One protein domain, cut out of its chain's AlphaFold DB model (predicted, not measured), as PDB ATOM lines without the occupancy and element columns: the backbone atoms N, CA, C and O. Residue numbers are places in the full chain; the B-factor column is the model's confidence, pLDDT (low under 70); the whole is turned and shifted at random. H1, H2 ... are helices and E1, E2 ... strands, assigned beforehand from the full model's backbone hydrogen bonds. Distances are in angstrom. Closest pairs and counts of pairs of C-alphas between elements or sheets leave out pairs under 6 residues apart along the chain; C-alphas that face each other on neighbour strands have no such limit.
ATOM      1  N   PRO A  55     205.869 178.850 111.704       65.00
ATOM      2  CA  PRO A  55     204.838 177.992 111.112       65.00
ATOM      3  C   PRO A  55     204.104 177.128 112.153       65.00
ATOM      4  O   PRO A  55     203.007 176.638 111.887       65.00
ATOM      5  N   LEU A  56     204.680 176.971 113.352       63.31
ATOM      6  CA  LEU A  56     204.114 176.217 114.470       63.31
ATOM      7  C   LEU A  56     203.042 176.984 115.257       63.31
ATOM      8  O   LEU A  56     202.250 176.353 115.951       63.31
ATOM      9  N   VAL A  57     202.970 178.315 115.158       61.81
ATOM     10  CA  VAL A  57     201.984 179.104 115.921       61.81
ATOM     11  C   VAL A  57     200.600 179.075 115.262       61.81
ATOM     12  O   VAL A  57     199.587 179.089 115.961       61.81
ATOM     13  N   ARG A  58     200.513 178.900 113.937       67.88
ATOM     14  CA  ARG A  58     199.224 178.894 113.216       67.88
ATOM     15  C   ARG A  58     198.281 177.744 113.611       67.88
ATOM     16  O   ARG A  58     197.111 178.032 113.855       67.88
ATOM     17  N   PRO A  59     198.713 176.472 113.731       76.81
ATOM     18  CA  PRO A  59     197.794 175.387 114.090       76.81
ATOM     19  C   PRO A  59     197.207 175.521 115.502       76.81
ATOM     20  O   PRO A  59     196.017 175.279 115.707       76.81
ATOM     21  N   TYR A  60     198.023 175.932 116.474       76.56
ATOM     22  CA  TYR A  60     197.577 176.069 117.862       76.56
ATOM     23  C   TYR A  60     196.723 177.318 118.079       76.56
ATOM     24  O   TYR A  60     195.731 177.237 118.804       76.56
ATOM     25  N   LEU A  61     197.048 178.432 117.414       81.81
ATOM     26  CA  LEU A  61     196.244 179.651 117.485       81.81
ATOM     27  C   LEU A  61     194.842 179.421 116.906       81.81
ATOM     28  O   LEU A  61     193.857 179.716 117.572       81.81
ATOM     29  N   VAL A  62     194.736 178.768 115.745       83.81
ATOM     30  CA  VAL A  62     193.435 178.427 115.139       83.81
ATOM     31  C   VAL A  62     192.614 177.502 116.046       83.81
ATOM     32  O   VAL A  62     191.397 177.653 116.172       83.81
ATOM     33  N   ALA A  63     193.252 176.530 116.704       87.00
ATOM     34  CA  ALA A  63     192.569 175.662 117.664       87.00
ATOM     35  C   ALA A  63     192.088 176.430 118.910       87.00
ATOM     36  O   ALA A  63     191.013 176.132 119.444       87.00
ATOM     37  N   TYR A  64     192.871 177.408 119.368       87.94
ATOM     38  CA  TYR A  64     192.525 178.287 120.481       87.94
ATOM     39  C   TYR A  64     191.352 179.214 120.131       87.94
ATOM     40  O   TYR A  64     190.355 179.212 120.851       87.94
ATOM     41  N   GLU A  65     191.404 179.906 118.992       89.62
ATOM     42  CA  GLU A  65     190.333 180.791 118.510       89.62
ATOM     43  C   GLU A  65     189.008 180.037 118.357       89.62
ATOM     44  O   GLU A  65     187.979 180.466 118.875       89.62
ATOM     45  N   ARG A  66     189.032 178.833 117.766       91.44
ATOM     46  CA  ARG A  66     187.838 177.973 117.677       91.44
ATOM     47  C   ARG A  66     187.267 177.614 119.046       91.44
ATOM     48  O   ARG A  66     186.048 177.534 119.211       91.44
ATOM     49  N   ARG A  67     188.121 177.357 120.042       93.25
ATOM     50  CA  ARG A  67     187.671 177.092 121.417       93.25
ATOM     51  C   ARG A  67     187.041 178.327 122.046       93.25
ATOM     52  O   ARG A  67     186.004 178.182 122.697       93.25
ATOM     53  N   GLU A  68     187.628 179.500 121.842       94.75
ATOM     54  CA  GLU A  68     187.081 180.765 122.332       94.75
ATOM     55  C   GLU A  68     185.732 181.086 121.682       94.75
ATOM     56  O   GLU A  68     184.760 181.347 122.390       94.75
ATOM     57  N   GLU A  69     185.588 180.914 120.369       94.44
ATOM     58  CA  GLU A  69     184.298 181.082 119.691       94.44
ATOM     59  C   GLU A  69     183.213 180.161 120.263       94.44
ATOM     60  O   GLU A  69     182.081 180.584 120.516       94.44
ATOM     61  N   VAL A  70     183.541 178.886 120.501       96.12
ATOM     62  CA  VAL A  70     182.601 177.930 121.103       96.12
ATOM     63  C   VAL A  70     182.235 178.341 122.531       96.12
ATOM     64  O   VAL A  70     181.066 178.224 122.916       96.12
ATOM     65  N   ARG A  71     183.197 178.832 123.321       93.31
ATOM     66  CA  ARG A  71     182.950 179.353 124.674       93.31
ATOM     67  C   ARG A  71     182.010 180.552 124.641       93.31
ATOM     68  O   ARG A  71     180.995 180.521 125.338       93.31
ATOM     69  N   LEU A  72     182.276 181.537 123.785       92.12
ATOM     70  CA  LEU A  72     181.445 182.730 123.624       92.12
ATOM     71  C   LEU A  72     180.026 182.379 123.162       92.12
ATOM     72  O   LEU A  72     179.047 182.850 123.743       92.12
ATOM     73  N   ARG A  73     179.879 181.476 122.182       92.88
ATOM     74  CA  ARG A  73     178.559 180.997 121.729       92.88
ATOM     75  C   ARG A  73     177.775 180.327 122.857       92.88
ATOM     76  O   ARG A  73     176.572 180.559 122.997       92.88
ATOM     77  N   ARG A  74     178.436 179.499 123.676       93.00
ATOM     78  CA  ARG A  74     177.813 178.849 124.842       93.00
ATOM     79  C   ARG A  74     177.418 179.860 125.914       93.00
ATOM     80  O   ARG A  74     176.313 179.752 126.439       93.00
ATOM     81  N   ALA A  75     178.282 180.827 126.215       89.56
ATOM     82  CA  ALA A  75     177.988 181.902 127.158       89.56
ATOM     83  C   ALA A  75     176.760 182.701 126.703       89.56
ATOM     84  O   ALA A  75     175.798 182.826 127.458       89.56
ATOM     85  N   ARG A  76     176.718 183.112 125.429       87.50
ATOM     86  CA  ARG A  76     175.581 183.841 124.854       87.50
ATOM     87  C   ARG A  76     174.279 183.043 124.912       87.50
ATOM     88  O   ARG A  76     173.260 183.585 125.322       87.50
ATOM     89  N   ARG A  77     174.298 181.747 124.566       90.62
ATOM     90  CA  ARG A  77     173.108 180.882 124.709       90.62
ATOM     91  C   ARG A  77     172.615 180.806 126.149       90.62
ATOM     92  O   ARG A  77     171.409 180.800 126.356       90.62
ATOM     93  N   ARG A  78     173.522 180.730 127.127       89.94
ATOM     94  CA  ARG A  78     173.154 180.686 128.548       89.94
ATOM     95  C   ARG A  78     172.521 181.993 129.005       89.94
ATOM     96  O   ARG A  78     171.471 181.931 129.627       89.94
ATOM     97  N   VAL A  79     173.113 183.135 128.653       89.31
ATOM     98  CA  VAL A  79     172.541 184.458 128.955       89.31
ATOM     99  C   VAL A  79     171.129 184.568 128.381       89.31
ATOM    100  O   VAL A  79     170.203 184.898 129.108       89.31
ATOM    101  N   LEU A  80     170.937 184.194 127.112       88.38
ATOM    102  CA  LEU A  80     169.612 184.217 126.485       88.38
ATOM    103  C   LEU A  80     168.617 183.278 127.177       88.38
ATOM    104  O   LEU A  80     167.471 183.651 127.394       88.38
ATOM    105  N   TRP A  81     169.042 182.066 127.537       91.44
ATOM    106  CA  TRP A  81     168.177 181.109 128.228       91.44
ATOM    107  C   TRP A  81     167.748 181.609 129.614       91.44
ATOM    108  O   TRP A  81     166.598 181.430 129.999       91.44
ATOM    109  N   LEU A  82     168.649 182.267 130.342       88.75
ATOM    110  CA  LEU A  82     168.353 182.883 131.635       88.75
ATOM    111  C   LEU A  82     167.421 184.089 131.487       88.75
ATOM    112  O   LEU A  82     166.470 184.213 132.254       88.75
ATOM    113  N   ALA A  83     167.630 184.909 130.455       87.25
ATOM    114  CA  ALA A  83     166.775 186.055 130.166       87.25
ATOM    115  C   ALA A  83     165.326 185.635 129.868       87.25
ATOM    116  O   ALA A  83     164.398 186.316 130.294       87.25
ATOM    117  N   VAL A  84     165.112 184.481 129.220       90.31
ATOM    118  CA  VAL A  84     163.765 183.896 129.032       90.31
ATOM    119  C   VAL A  84     163.081 183.599 130.371       90.31
ATOM    120  O   VAL A  84     161.867 183.736 130.474       90.31
ATOM    121  N   GLN A  85     163.848 183.255 131.408       91.00
ATOM    122  CA  GLN A  85     163.340 183.060 132.770       91.00
ATOM    123  C   GLN A  85     163.252 184.369 133.576       91.00
ATOM    124  O   GLN A  85     163.028 184.334 134.783       91.00
ATOM    125  N   GLY A  86     163.460 185.524 132.931       87.06
ATOM    126  CA  GLY A  86     163.477 186.842 133.571       87.06
ATOM    127  C   GLY A  86     164.766 187.159 134.334       87.06
ATOM    128  O   GLY A  86     164.831 188.173 135.023       87.06
ATOM    129  N   ILE A  87     165.796 186.313 134.226       84.00
ATOM    130  CA  ILE A  87     167.082 186.495 134.900       84.00
ATOM    131  C   ILE A  87     168.074 187.100 133.904       84.00
ATOM    132  O   ILE A  87     168.604 186.400 133.042       84.00
ATOM    133  N   ASP A  88     168.358 188.394 134.034       81.00
ATOM    134  CA  ASP A  88     169.380 189.053 133.223       81.00
ATOM    135  C   ASP A  88     170.756 189.002 133.912       81.00
ATOM    136  O   ASP A  88     170.961 189.593 134.974       81.00
ATOM    137  N   ILE A  89     171.685 188.252 133.307       75.69
ATOM    138  CA  ILE A  89     173.099 188.118 133.721       75.69
ATOM    139  C   ILE A  89     174.029 188.686 132.627       75.69
ATOM    140  O   ILE A  89     175.229 188.411 132.599       75.69
ATOM    141  N   GLY A  90     173.481 189.430 131.660       73.00
ATOM    142  CA  GLY A  90     174.289 190.178 130.703       73.00
ATOM    143  C   GLY A  90     175.024 191.347 131.373       73.00
ATOM    144  O   GLY A  90     174.676 191.738 132.489       73.00
ATOM    145  N   PRO A  91     176.043 191.929 130.718       68.06
ATOM    146  CA  PRO A  91     176.631 193.180 131.184       68.06
ATOM    147  C   PRO A  91     175.529 194.244 131.260       68.06
ATOM    148  O   PRO A  91     174.931 194.604 130.243       68.06
ATOM    149  N   ARG A  92     175.227 194.726 132.472       67.31
ATOM    150  CA  ARG A  92     174.246 195.793 132.683       67.31
ATOM    151  C   ARG A  92     174.872 197.111 132.241       67.31
ATOM    152  O   ARG A  92     175.515 197.792 133.031       67.31
ATOM    153  N   LEU A  93     174.697 197.465 130.972       62.00
ATOM    154  CA  LEU A  93     174.996 198.804 130.472       62.00
ATOM    155  C   LEU A  93     173.781 199.695 130.713       62.00
ATOM    156  O   LEU A  93     172.859 199.755 129.900       62.00
ATOM    157  N   ILE A  94     173.778 200.387 131.848       59.88
ATOM    158  CA  ILE A  94     172.803 201.440 132.125       59.88
ATOM    159  C   ILE A  94     173.510 202.760 131.826       59.88
ATOM    160  O   ILE A  94     174.519 203.079 132.447       59.88
ATOM    161  N   GLN A  95     173.015 203.507 130.835       62.97
ATOM    162  CA  GLN A  95     173.516 204.854 130.500       62.97
ATOM    163  C   GLN A  95     175.025 204.913 130.163       62.97
ATOM    164  O   GLN A  95     175.684 205.916 130.412       62.97
ATOM    165  N   GLY A  96     175.579 203.846 129.576       68.62
ATOM    166  CA  GLY A  96     176.984 203.803 129.149       68.62
ATOM    167  C   GLY A  96     177.987 203.402 130.235       68.62
ATOM    168  O   GLY A  96     179.186 203.439 129.977       68.62
ATOM    169  N   ILE A  97     177.521 202.988 131.417       58.91
ATOM    170  CA  ILE A  97     178.369 202.484 132.504       58.91
ATOM    171  C   ILE A  97     178.107 200.985 132.675       58.91
ATOM    172  O   ILE A  97     176.952 200.569 132.796       58.91
ATOM    173  N   GLU A  98     179.167 200.172 132.671       61.00
ATOM    174  CA  GLU A  98     179.080 198.755 133.040       61.00
ATOM    175  C   GLU A  98     178.840 198.633 134.548       61.00
ATOM    176  O   GLU A  98     179.699 198.975 135.362       61.00
ATOM    177  N   VAL A  99     177.662 198.135 134.924       60.47
ATOM    178  CA  VAL A  99     177.341 197.787 136.309       60.47
ATOM    179  C   VAL A  99     177.637 196.295 136.507       60.47
ATOM    180  O   VAL A  99     177.047 195.466 135.804       60.47
ATOM    181  N   PRO A 100     178.541 195.918 137.432       56.25
ATOM    182  CA  PRO A 100     178.777 194.517 137.756       56.25
ATOM    183  C   PRO A 100     177.513 193.886 138.361       56.25
ATOM    184  O   PRO A 100     176.719 194.564 139.015       56.25
ATOM    185  N   ALA A 101     177.307 192.600 138.070       59.31
ATOM    186  CA  ALA A 101     176.094 191.862 138.419       59.31
ATOM    187  C   ALA A 101     175.906 191.669 139.925       59.31
ATOM    188  O   ALA A 101     176.899 191.351 140.616       59.31
TER     189      ALA A 101
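AT A GLANCE: This is residues 55 to 101 of the 101 residues of an uncharacterized protein of Streptomyces atratus (UniProt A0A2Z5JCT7). One long, straight helix, H1, makes the longest axis, and beyond its last residue the chain turns aside into a small hairpin of two short strands, E1 and E2, in a rough L. The printed part has 47 residues, with H1, E1 and E2 in that order, E1 and E2 forming an antiparallel sheet; the class is mostly helix. It is extended, with a radius of gyration of the C-alphas of 15.6 A, and flat, spanning 46 by 24 by 12 A.

HOW THE PARTS SIT: In H1, residues 57 to 84, every O i to N i+4 pair is within hydrogen-bond range. A short link joins it to E1, residues 92 to 94. E2, residues 97 to 99, is apart from H1. E1 and E2 form a hairpin, antiparallel at 139 degrees, with N 99 and O 92 within hydrogen-bond range at 2.9 A.

IN THESE COORDINATES: H1 measures 40.7 A, from C-alpha 57 at (201.984, 179.104, 115.921). E1 measures 5.9 A; E2 measures 6.1 A, to C-alpha 99 at (177.341, 197.787, 136.309).

THE WHOLE: The C-alphas farthest apart, of Pro 55 and Gly 86, are 47.9 A apart. The printed part has no cut and no long link. pLDDT is under 70 at residues 55 to 58 and 91 to 101.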